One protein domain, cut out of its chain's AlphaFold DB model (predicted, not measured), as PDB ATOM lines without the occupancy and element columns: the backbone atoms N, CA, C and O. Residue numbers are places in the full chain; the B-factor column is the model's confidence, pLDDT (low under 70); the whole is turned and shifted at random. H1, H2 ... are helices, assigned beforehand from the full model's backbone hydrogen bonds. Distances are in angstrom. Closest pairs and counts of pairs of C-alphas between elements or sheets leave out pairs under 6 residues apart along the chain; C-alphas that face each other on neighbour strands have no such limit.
ATOM      1  N   VAL A   2      31.228  -4.972 -35.164       70.19
ATOM      2  CA  VAL A   2      30.873  -6.411 -35.122       70.19
ATOM      3  C   VAL A   2      29.817  -6.748 -36.188       70.19
ATOM      4  O   VAL A   2      29.931  -7.754 -36.877       70.19
ATOM      5  N   ILE A   3      28.869  -5.836 -36.420       72.31
ATOM      6  CA  ILE A   3      27.858  -5.942 -37.482       72.31
ATOM      7  C   ILE A   3      28.508  -6.056 -38.872       72.31
ATOM      8  O   ILE A   3      28.181  -6.949 -39.644       72.31
ATOM      9  N   SER A   4      29.488  -5.200 -39.186       71.25
ATOM     10  CA  SER A   4      30.180  -5.277 -40.480       71.25
ATOM     11  C   SER A   4      31.047  -6.531 -40.631       71.25
ATOM     12  O   SER A   4      31.356  -6.903 -41.757       71.25
ATOM     13  N   ALA A   5      31.486  -7.142 -39.526       73.56
ATOM     14  CA  ALA A   5      32.231  -8.398 -39.560       73.56
ATOM     15  C   ALA A   5      31.308  -9.573 -39.913       73.56
ATOM     16  O   ALA A   5      31.662 -10.362 -40.782       73.56
ATOM     17  N   TYR A   6      30.100  -9.630 -39.337       73.06
ATOM     18  CA  TYR A   6      29.087 -10.613 -39.733       73.06
ATOM     19  C   TYR A   6      28.670 -10.449 -41.193       73.06
ATOM     20  O   TYR A   6      28.639 -11.428 -41.922       73.06
ATOM     21  N   GLY A   7      28.435  -9.222 -41.667       67.81
ATOM     22  CA  GLY A   7      28.090  -8.994 -43.077       67.81
ATOM     23  C   GLY A   7      29.147  -9.477 -44.084       67.81
ATOM     24  O   GLY A   7      28.812  -9.698 -45.241       67.81
ATOM     25  N   LYS A   8      30.406  -9.648 -43.653       75.12
ATOM     26  CA  LYS A   8      31.521 -10.144 -44.476       75.12
ATOM     27  C   LYS A   8      31.871 -11.611 -44.221       75.12
ATOM     28  O   LYS A   8      32.811 -12.097 -44.841       75.12
ATOM     29  N   SER A   9      31.203 -12.285 -43.288       77.31
ATOM     30  CA  SER A   9      31.485 -13.687 -42.998       77.31
ATOM     31  C   SER A   9      30.724 -14.618 -43.943       77.31
ATOM     32  O   SER A   9      29.666 -14.268 -44.476       77.31
ATOM     33  N   ASP A  10      31.230 -15.843 -44.069       76.94
ATOM     34  CA  ASP A  10      30.579 -16.938 -44.800       76.94
ATOM     35  C   ASP A  10      29.431 -17.577 -43.995       76.94
ATOM     36  O   ASP A  10      28.949 -18.658 -44.311       76.94
ATOM     37  N   SER A  11      28.986 -16.931 -42.912       77.00
ATOM     38  CA  SER A  11      27.888 -17.443 -42.098       77.00
ATOM     39  C   SER A  11      26.557 -17.261 -42.818       77.00
ATOM     40  O   SER A  11      26.160 -16.136 -43.126       77.00
ATOM     41  N   GLU A  12      25.812 -18.350 -42.975       76.12
ATOM     42  CA  GLU A  12      24.439 -18.329 -43.493       76.12
ATOM     43  C   GLU A  12      23.495 -17.456 -42.644       76.12
ATOM     44  O   GLU A  12      22.520 -16.906 -43.149       76.12
ATOM     45  N   GLU A  13      23.815 -17.243 -41.363       81.19
ATOM     46  CA  GLU A  13      23.015 -16.448 -40.428       81.19
ATOM     47  C   GLU A  13      23.469 -14.982 -40.304       81.19
ATOM     48  O   GLU A  13      23.077 -14.279 -39.366       81.19
ATOM     49  N   LYS A  14      24.305 -14.482 -41.223       84.12
ATOM     50  CA  LYS A  14      24.896 -13.134 -41.133       84.12
ATOM     51  C   LYS A  14      23.865 -12.014 -40.915       84.12
ATOM     52  O   LYS A  14      24.132 -11.110 -40.116       84.12
ATOM     53  N   SER A  15      22.683 -12.097 -41.536       83.25
ATOM     54  CA  SER A  15      21.566 -11.157 -41.319       83.25
ATOM     55  C   SER A  15      21.051 -11.205 -39.883       83.25
ATOM     56  O   SER A  15      21.004 -10.176 -39.205       83.25
ATOM     57  N   LYS A  16      20.740 -12.405 -39.376       87.31
ATOM     58  CA  LYS A  16      20.246 -12.628 -38.008       87.31
ATOM     59  C   LYS A  16      21.241 -12.152 -36.960       87.31
ATOM     60  O   LYS A  16      20.871 -11.445 -36.022       87.31
ATOM     61  N   GLN A  17      22.512 -12.518 -37.112       86.75
ATOM     62  CA  GLN A  17      23.559 -12.164 -36.153       86.75
ATOM     63  C   GLN A  17      23.787 -10.647 -36.128       86.75
ATOM     64  O   GLN A  17      23.806 -10.032 -35.059       86.75
ATOM     65  N   SER A  18      23.847 -10.021 -37.307       86.75
ATOM     66  CA  SER A  18      23.930  -8.562 -37.451       86.75
ATOM     67  C   SER A  18      22.749  -7.852 -36.791       86.75
ATOM     68  O   SER A  18      22.937  -6.896 -36.033       86.75
ATOM     69  N   PHE A  19      21.536  -8.356 -37.015       89.44
ATOM     70  CA  PHE A  19      20.314  -7.813 -36.438       89.44
ATOM     71  C   PHE A  19      20.250  -7.975 -34.914       89.44
ATOM     72  O   PHE A  19      19.872  -7.048 -34.197       89.44
ATOM     73  N   ASN A  20      20.690  -9.113 -34.377       89.62
ATOM     74  CA  ASN A  20      20.757  -9.334 -32.933       89.62
ATOM     75  C   ASN A  20      21.722  -8.361 -32.242       89.62
ATOM     76  O   ASN A  20      21.416  -7.856 -31.159       89.62
ATOM     77  N   VAL A  21      22.859  -8.049 -32.870       87.69
ATOM     78  CA  VAL A  21      23.785  -7.024 -32.365       87.69
ATOM     79  C   VAL A  21      23.148  -5.634 -32.425       87.69
ATOM     80  O   VAL A  21      23.248  -4.888 -31.449       87.69
ATOM     81  N   LEU A  22      22.445  -5.297 -33.512       87.88
ATOM     82  CA  LEU A  22      21.717  -4.031 -33.634       87.88
ATOM     83  C   LEU A  22      20.661  -3.870 -32.532       87.88
ATOM     84  O   LEU A  22      20.665  -2.849 -31.848       87.88
ATOM     85  N   LYS A  23      19.818  -4.884 -32.291       88.75
ATOM     86  CA  LYS A  23      18.802  -4.862 -31.220       88.75
ATOM     87  C   LYS A  23      19.418  -4.585 -29.851       88.75
ATOM     88  O   LYS A  23      18.902  -3.768 -29.091       88.75
ATOM     89  N   ARG A  24      20.547  -5.231 -29.538       86.19
ATOM     90  CA  ARG A  24      21.275  -5.008 -28.278       86.19
ATOM     91  C   ARG A  24      21.801  -3.578 -28.175       86.19
ATOM     92  O   ARG A  24      21.688  -2.974 -27.110       86.19
ATOM     93  N   LEU A  25      22.342  -3.031 -29.265       84.62
ATOM     94  CA  LEU A  25      22.854  -1.662 -29.295       84.62
ATOM     95  C   LEU A  25      21.730  -0.631 -29.136       84.62
ATOM     96  O   LEU A  25      21.867   0.288 -28.331       84.62
ATOM     97  N   VAL A  26      20.616  -0.809 -29.849       84.06
ATOM     98  CA  VAL A  26      19.420   0.036 -29.736       84.06
ATOM     99  C   VAL A  26      18.896   0.001 -28.301       84.06
ATOM    100  O   VAL A  26      18.811   1.050 -27.667       84.06
ATOM    101  N   ALA A  27      18.670  -1.189 -27.735       83.50
ATOM    102  CA  ALA A  27      18.189  -1.343 -26.363       83.50
ATOM    103  C   ALA A  27      19.125  -0.700 -25.326       83.50
ATOM    104  O   ALA A  27      18.656  -0.062 -24.383       83.50
ATOM    105  N   ALA A  28      20.444  -0.836 -25.494       80.44
ATOM    106  CA  ALA A  28      21.413  -0.155 -24.645       80.44
ATOM    107  C   ALA A  28      21.297   1.371 -24.794       80.44
ATOM    108  O   ALA A  28      21.180   2.075 -23.796       80.44
ATOM    109  N   SER A  29      21.262   1.888 -26.022       76.12
ATOM    110  CA  SER A  29      21.197   3.331 -26.278       76.12
ATOM    111  C   SER A  29      19.930   3.994 -25.722       76.12
ATOM    112  O   SER A  29      20.033   5.057 -25.116       76.12
ATOM    113  N   THR A  30      18.768   3.339 -25.815       71.50
ATOM    114  CA  THR A  30      17.510   3.828 -25.228       71.50
ATOM    115  C   THR A  30      17.593   3.899 -23.704       71.50
ATOM    116  O   THR A  30      17.133   4.865 -23.103       71.50
ATOM    117  N   ARG A  31      18.240   2.918 -23.057       68.12
ATOM    118  CA  ARG A  31      18.465   2.933 -21.601       68.12
ATOM    119  C   ARG A  31      19.411   4.063 -21.187       68.12
ATOM    120  O   ARG A  31      19.172   4.721 -20.178       68.12
ATOM    121  N   TYR A  32      20.454   4.319 -21.979       59.84
ATOM    122  CA  TYR A  32      21.475   5.327 -21.684       59.84
ATOM    123  C   TYR A  32      21.100   6.761 -22.078       59.84
ATOM    124  O   TYR A  32      21.771   7.666 -21.609       59.84
ATOM    125  N   GLN A  33      20.026   7.028 -22.831       55.34
ATOM    126  CA  GLN A  33      19.546   8.412 -23.039       55.34
ATOM    127  C   GLN A  33      19.169   9.129 -21.725       55.34
ATOM    128  O   GLN A  33      19.164  10.355 -21.675       55.34
ATOM    129  N   SER A  34      18.940   8.379 -20.641       50.91
ATOM    130  CA  SER A  34      18.760   8.908 -19.279       50.91
ATOM    131  C   SER A  34      20.063   9.365 -18.591       50.91
ATOM    132  O   SER A  34      20.025  10.001 -17.542       50.91
ATOM    133  N   SER A  35      21.228   9.072 -19.175       49.66
ATOM    134  CA  SER A  35      22.570   9.296 -18.632       49.66
ATOM    135  C   SER A  35      23.419   9.996 -19.699       49.66
ATOM    136  O   SER A  35      23.737   9.409 -20.725       49.66
ATOM    137  N   GLN A  36      23.792  11.263 -19.498       49.56
ATOM    138  CA  GLN A  36      24.411  12.162 -20.499       49.56
ATOM    139  C   GLN A  36      25.745  11.712 -21.164       49.56
ATOM    140  O   GLN A  36      26.398  12.501 -21.848       49.56
ATOM    141  N   ARG A  37      26.182  10.454 -21.042       47.81
ATOM    142  CA  ARG A  37      27.335   9.901 -21.773       47.81
ATOM    143  C   ARG A  37      26.930   9.475 -23.188       47.81
ATOM    144  O   ARG A  37      26.797   8.298 -23.513       47.81
ATOM    145  N   ASN A  38      26.718  10.484 -24.029       48.25
ATOM    146  CA  ASN A  38      26.266  10.368 -25.411       48.25
ATOM    147  C   ASN A  38      27.281   9.652 -26.318       48.25
ATOM    148  O   ASN A  38      28.309  10.217 -26.681       48.25
ATOM    149  N   ASN A  39      26.922   8.454 -26.785       50.81
ATOM    150  CA  ASN A  39      27.522   7.811 -27.962       50.81
ATOM    151  C   ASN A  39      26.486   7.676 -29.102       50.81
ATOM    152  O   ASN A  39      26.458   6.696 -29.847       50.81
ATOM    153  N   SER A  40      25.597   8.671 -29.217       55.69
ATOM    154  CA  SER A  40      24.429   8.691 -30.116       55.69
ATOM    155  C   SER A  40      24.772   8.536 -31.601       55.69
ATOM    156  O   SER A  40      23.943   8.064 -32.375       55.69
ATOM    157  N   ARG A  41      26.009   8.854 -32.008       59.81
ATOM    158  CA  ARG A  41      26.479   8.690 -33.393       59.81
ATOM    159  C   ARG A  41      26.666   7.232 -33.817       59.81
ATOM    160  O   ARG A  41      26.630   6.967 -35.008       59.81
ATOM    161  N   ALA A  42      26.853   6.286 -32.893       68.19
ATOM    162  CA  ALA A  42      27.123   4.888 -33.243       68.19
ATOM    163  C   ALA A  42      25.883   4.130 -33.750       68.19
ATOM    164  O   ALA A  42      26.019   3.166 -34.506       68.19
ATOM    165  N   VAL A  43      24.681   4.560 -33.351       75.75
ATOM    166  CA  VAL A  43      23.429   3.859 -33.669       75.75
ATOM    167  C   VAL A  43      23.036   4.004 -35.150       75.75
ATOM    168  O   VAL A  43      22.802   2.971 -35.776       75.75
ATOM    169  N   PRO A  44      23.070   5.203 -35.774       75.81
ATOM    170  CA  PRO A  44      22.837   5.332 -37.219       75.81
ATOM    171  C   PRO A  44      23.787   4.473 -38.072       75.81
ATOM    172  O   PRO A  44      23.352   3.781 -38.993       75.81
ATOM    173  N   TYR A  45      25.080   4.423 -37.720       82.19
ATOM    174  CA  TYR A  45      26.041   3.552 -38.411       82.19
ATOM    175  C   TYR A  45      25.726   2.065 -38.234       82.19
ATOM    176  O   TYR A  45      25.965   1.273 -39.144       82.19
ATOM    177  N   ALA A  46      25.207   1.667 -37.072       86.31
ATOM    178  CA  ALA A  46      24.822   0.287 -36.814       86.31
ATOM    179  C   ALA A  46      23.613  -0.140 -37.654       86.31
ATOM    180  O   ALA A  46      23.614  -1.259 -38.167       86.31
ATOM    181  N   PHE A  47      22.635   0.749 -37.847       89.31
ATOM    182  CA  PHE A  47      21.504   0.518 -38.748       89.31
ATOM    183  C   PHE A  47      21.970   0.285 -40.188       89.31
ATOM    184  O   PHE A  47      21.690  -0.770 -40.759       89.31
ATOM    185  N   ASN A  48      22.768   1.206 -40.739       88.19
ATOM    186  CA  ASN A  48      23.319   1.063 -42.090       88.19
ATOM    187  C   ASN A  48      24.183  -0.203 -42.223       88.19
ATOM    188  O   ASN A  48      24.096  -0.911 -43.224       88.19
ATOM    189  N   ALA A  49      24.977  -0.540 -41.203       88.38
ATOM    190  CA  ALA A  49      25.770  -1.767 -41.206       88.38
ATOM    191  C   ALA A  49      24.895  -3.034 -41.213       88.38
ATOM    192  O   ALA A  49      25.254  -4.000 -41.885       88.38
ATOM    193  N   ALA A  50      23.767  -3.040 -40.498       91.00
ATOM    194  CA  ALA A  50      22.861  -4.185 -40.442       91.00
ATOM    195  C   ALA A  50      22.090  -4.363 -41.759       91.00
ATOM    196  O   ALA A  50      22.022  -5.478 -42.271       91.00
ATOM    197  N   LEU A  51      21.604  -3.269 -42.358       91.69
ATOM    198  CA  LEU A  51      21.024  -3.279 -43.709       91.69
ATOM    199  C   LEU A  51      22.034  -3.813 -44.734       91.69
ATOM    200  O   LEU A  51      21.730  -4.696 -45.535       91.69
ATOM    201  N   ASN A  52      23.274  -3.327 -44.665       89.38
ATOM    202  CA  ASN A  52      24.350  -3.783 -45.534       89.38
ATOM    203  C   ASN A  52      24.670  -5.272 -45.329       89.38
ATOM    204  O   ASN A  52      25.000  -5.938 -46.297       89.38
ATOM    205  N   ALA A  53      24.559  -5.822 -44.118       88.75
ATOM    206  CA  ALA A  53      24.744  -7.257 -43.895       88.75
ATOM    207  C   ALA A  53      23.640  -8.099 -44.558       88.75
ATOM    208  O   ALA A  53      23.944  -9.135 -45.146       88.75
ATOM    209  N   CYS A  54      22.391  -7.620 -44.535       89.25
ATOM    210  CA  CYS A  54      21.261  -8.300 -45.179       89.25
ATOM    211  C   CYS A  54      21.444  -8.423 -46.699       89.25
ATOM    212  O   CYS A  54      21.023  -9.408 -47.295       89.25
ATOM    213  N   CYS A  55      22.155  -7.475 -47.321       85.88
ATOM    214  CA  CYS A  55      22.516  -7.521 -48.741       85.88
ATOM    215  C   CYS A  55      23.303  -8.783 -49.130       85.88
ATOM    216  O   CYS A  55      23.253  -9.199 -50.280       85.88
ATOM    217  N   PHE A  56      24.046  -9.401 -48.206       84.00
ATOM    218  CA  PHE A  56      24.941 -10.531 -48.499       84.00
ATOM    219  C   PHE A  56      24.353 -11.903 -48.139       84.00
ATOM    220  O   PHE A  56      25.057 -12.908 -48.239       84.00
ATOM    221  N   ALA A  57      23.095 -11.960 -47.700       81.62
ATOM    222  CA  ALA A  57      22.416 -13.185 -47.281       81.62
ATOM    223  C   ALA A  57      21.312 -13.565 -48.280       81.62
ATOM    224  O   ALA A  57      20.121 -13.439 -48.006       81.62
ATOM    225  N   HIS A  58      21.724 -13.973 -49.481       80.31
ATOM    226  CA  HIS A  58      20.819 -14.165 -50.619       80.31
ATOM    227  C   HIS A  58      21.111 -15.426 -51.447       80.31
ATOM    228  O   HIS A  58      20.684 -15.504 -52.605       80.31
ATOM    229  N   GLU A  59      21.835 -16.399 -50.882       85.12
ATOM    230  CA  GLU A  59      22.245 -17.618 -51.594       85.12
ATOM    231  C   GLU A  59      21.049 -18.540 -51.860       85.12
ATOM    232  O   GLU A  59      20.949 -19.126 -52.936       85.12
ATOM    233  N   THR A  60      20.088 -18.600 -50.934       88.50
ATOM    234  CA  THR A  60      18.848 -19.375 -51.092       88.50
ATOM    235  C   THR A  60      17.597 -18.498 -51.032       88.50
ATOM    236  O   THR A  60      17.596 -17.425 -50.428       88.50
ATOM    237  N   SER A  61      16.489 -18.971 -51.617       88.50
ATOM    238  CA  SER A  61      15.193 -18.275 -51.532       88.50
ATOM    239  C   SER A  61      14.721 -18.098 -50.083       88.50
ATOM    240  O   SER A  61      14.160 -17.060 -49.750       88.50
ATOM    241  N   ALA A  62      14.978 -19.085 -49.219       89.44
ATOM    242  CA  ALA A  62      14.633 -19.010 -47.801       89.44
ATOM    243  C   ALA A  62      15.440 -17.920 -47.077       89.44
ATOM    244  O   ALA A  62      14.873 -17.126 -46.330       89.44
ATOM    245  N   GLN A  63      16.747 -17.824 -47.349       88.94
ATOM    246  CA  GLN A  63      17.596 -16.767 -46.789       88.94
ATOM    247  C   GLN A  63      17.187 -15.373 -47.269       88.94
ATOM    248  O   GLN A  63      17.258 -14.423 -46.489       88.94
ATOM    249  N   ARG A  64      16.752 -15.240 -48.530       91.44
ATOM    250  CA  ARG A  64      16.254 -13.967 -49.067       91.44
ATOM    251  C   ARG A  64      15.002 -13.503 -48.342       91.44
ATOM    252  O   ARG A  64      14.974 -12.366 -47.887       91.44
ATOM    253  N   GLU A  65      14.015 -14.383 -48.189       92.44
ATOM    254  CA  GLU A  65      12.755 -14.060 -47.511       92.44
ATOM    255  C   GLU A  65      12.975 -13.729 -46.026       92.44
ATOM    256  O   GLU A  65      12.438 -12.752 -45.498       92.44
ATOM    257  N   GLU A  66      13.842 -14.488 -45.354       92.50
ATOM    258  CA  GLU A  66      14.220 -14.210 -43.970       92.50
ATOM    259  C   GLU A  66      14.959 -12.873 -43.836       92.50
ATOM    260  O   GLU A  66      14.635 -12.054 -42.974       92.50
ATOM    261  N   SER A  67      15.938 -12.620 -44.707       92.94
ATOM    262  CA  SER A  67      16.684 -11.361 -44.703       92.94
ATOM    263  C   SER A  67      15.780 -10.180 -45.037       92.94
ATOM    264  O   SER A  67      15.940  -9.112 -44.453       92.94
ATOM    265  N   PHE A  68      14.799 -10.366 -45.919       93.75
ATOM    266  CA  PHE A  68      13.806  -9.351 -46.236       93.75
ATOM    267  C   PHE A  68      12.926  -9.019 -45.024       93.75
ATOM    268  O   PHE A  68      12.770  -7.844 -44.692       93.75
ATOM    269  N   SER A  69      12.452 -10.036 -44.298       93.94
ATOM    270  CA  SER A  69      11.708  -9.848 -43.042       93.94
ATOM    271  C   SER A  69      12.530  -9.053 -42.015       93.94
ATOM    272  O   SER A  69      12.048  -8.081 -41.434       93.94
ATOM    273  N   ILE A  70      13.817  -9.389 -41.863       94.19
ATOM    274  CA  ILE A  70      14.743  -8.655 -40.986       94.19
ATOM    275  C   ILE A  70      14.906  -7.199 -41.437       94.19
ATOM    276  O   ILE A  70      14.950  -6.299 -40.601       94.19
ATOM    277  N   VAL A  71      14.991  -6.931 -42.741       94.00
ATOM    278  CA  VAL A  71      15.094  -5.559 -43.263       94.00
ATOM    279  C   VAL A  71      13.859  -4.739 -42.897       94.00
ATOM    280  O   VAL A  71      14.011  -3.596 -42.464       94.00
ATOM    281  N   GLN A  72      12.656  -5.305 -43.014       93.25
ATOM    282  CA  GLN A  72      11.426  -4.624 -42.603       93.25
ATOM    283  C   GLN A  72      11.443  -4.300 -41.103       93.25
ATOM    284  O   GLN A  72      11.132  -3.173 -40.713       93.25
ATOM    285  N   GLU A  73      11.887  -5.237 -40.261       93.50
ATOM    286  CA  GLU A  73      12.073  -4.978 -38.830       93.50
ATOM    287  C   GLU A  73      13.094  -3.861 -38.573       93.50
ATOM    288  O   GLU A  73      12.849  -2.975 -37.753       93.50
ATOM    289  N   ILE A  74      14.220  -3.853 -39.293       92.12
ATOM    290  CA  ILE A  74      15.238  -2.803 -39.183       92.12
ATOM    291  C   ILE A  74      14.651  -1.432 -39.531       92.12
ATOM    292  O   ILE A  74      14.877  -0.479 -38.785       92.12
ATOM    293  N   MET A  75      13.889  -1.327 -40.619       90.38
ATOM    294  CA  MET A  75      13.248  -0.074 -41.027       90.38
ATOM    295  C   MET A  75      12.247   0.421 -39.982       90.38
ATOM    296  O   MET A  75      12.319   1.581 -39.579       90.38
ATOM    297  N   ASN A  76      11.401  -0.464 -39.452       90.19
ATOM    298  CA  ASN A  76      10.458  -0.119 -38.385       90.19
ATOM    299  C   ASN A  76      11.181   0.371 -37.117       90.19
ATOM    300  O   ASN A  76      10.752   1.334 -36.475       90.19
ATOM    301  N   MET A  77      12.310  -0.257 -36.763       88.62
ATOM    302  CA  MET A  77      13.143   0.199 -35.648       88.62
ATOM    303  C   MET A  77      13.765   1.570 -35.916       88.62
ATOM    304  O   MET A  77      13.838   2.368 -34.989       88.62
ATOM    305  N   MET A  78      14.218   1.852 -37.143       87.38
ATOM    306  CA  MET A  78      14.754   3.169 -37.512       87.38
ATOM    307  C   MET A  78      13.694   4.263 -37.386       87.38
ATOM    308  O   MET A  78      13.984   5.317 -36.825       87.38
ATOM    309  N   GLU A  79      12.479   4.009 -37.873       84.81
ATOM    310  CA  GLU A  79      11.350   4.945 -37.788       84.81
ATOM    311  C   GLU A  79      10.933   5.221 -36.338       84.81
ATOM    312  O   GLU A  79      10.599   6.351 -35.989       84.81
ATOM    313  N   SER A  80      11.000   4.200 -35.481       83.62
ATOM    314  CA  SER A  80      10.606   4.292 -34.069       83.62
ATOM    315  C   SER A  80      11.734   4.760 -33.140       83.62
ATOM    316  O   SER A  80      11.506   4.933 -31.940       83.62
ATOM    317  N   PHE A  81      12.967   4.916 -33.637       80.75
ATOM    318  CA  PHE A  81      14.119   5.210 -32.786       80.75
ATOM    319  C   PHE A  81      14.099   6.671 -32.295       80.75
ATOM    320  O   PHE A  81      14.114   7.593 -33.114       80.75
ATOM    321  N   PRO A  82      14.123   6.924 -30.971       67.06
ATOM    322  CA  PRO A  82      14.063   8.276 -30.429       67.06
ATOM    323  C   PRO A  82      15.353   9.067 -30.698       67.06
ATOM    324  O   PRO A  82      16.455   8.658 -30.323       67.06
ATOM    325  N   GLY A  83      15.197  10.249 -31.298       63.38
ATOM    326  CA  GLY A  83      16.279  11.177 -31.643       63.38
ATOM    327  C   GLY A  83      16.505  11.298 -33.152       63.38
ATOM    328  O   GLY A  83      15.842  10.659 -33.960       63.38
ATOM    329  N   THR A  84      17.465  12.129 -33.566       56.69
ATOM    330  CA  THR A  84      17.871  12.262 -34.976       56.69
ATOM    331  C   THR A  84      18.729  11.073 -35.420       56.69
ATOM    332  O   THR A  84      19.903  11.232 -35.752       56.69
ATOM    333  N   CYS A  85      18.162   9.865 -35.456       64.19
ATOM    334  CA  CYS A  85      18.679   8.805 -36.319       64.19
ATOM    335  C   CYS A  85      18.180   9.076 -37.743       64.19
ATOM    336  O   CYS A  85      17.295   8.403 -38.260       64.19
ATOM    337  N   SER A  86      18.691  10.147 -38.357       70.31
ATOM    338  CA  SER A  86      18.307  10.486 -39.724       70.31
ATOM    339  C   SER A  86      18.938   9.467 -40.657       70.31
ATOM    340  O   SER A  86      20.161   9.427 -40.768       70.31
TER     341      SER A  86
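This is residues 2 to 86 of the 170 residues of the protein "Hypothetical protein" of Amphiprora paludosa (UniProt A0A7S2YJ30). Three helices, H2, H3 and H4, stand side by side as an up-and-down bundle, each running against the one before it, with their centres in a triangle. The short helix H1 packs on H2 and H3, on the side away from H4. The printed part has 85 residues with four named helices, in the order H1, H2, H3, H4, and no named strand; its class is all helix. It is compact, with a radius of gyration of the C-alphas of 13.2 A, and only just elongated, spanning 44 by 22 by 17 A.

H1, residues 2 to 6, touches H2, residues 14 to 32, through residues 14 to 22 of H2 alone; the closest C-alphas, of Ile 3 and Ser 18, are 4.7 A apart. H1 also touches H3, residues 42 to 54, the closest C-alphas being those of Ser 4 and Ala 49, 5.7 A apart. H2 and H3 form a helical hairpin: they touch, closest at the C-alphas of Ser 15 and Cys 54, 4.8 A apart, with a shallow tilt of 16 degrees, opposite ways. H3 and H4, residues 61 to 80, form another, with a shallow tilt of 19 degrees, opposite ways; their closest C-alphas, of Cys 54 and Ser 67, are 5.5 A apart. H2, with residues 15 to 19 alone, touches residues 67 to 74 of H4, at a shallow tilt of 15 degrees, the same way; the closest C-alphas, of Ser 15 and Ser 67, are 5.9 A apart. H1 and H4 are apart. In H1, H2, H3 and H4 every O i to N i+4 pair is within hydrogen-bond range.

H1 begins at C-alpha 2, (30.873, -6.411, -35.122), and is 6.5 A long. H2 is 27.0 A long and H3 18.7 A. H4, 28.9 A, ends at C-alpha 80, (10.606, 4.292, -34.069).

The C-alphas farthest apart, of Gln 36 and Ser 61, are 44.4 A apart. The printed part has no cut, and its three links are short. The model's pLDDT is under 70 at residue 7, residues 31 to 42 and residues 82 to 85.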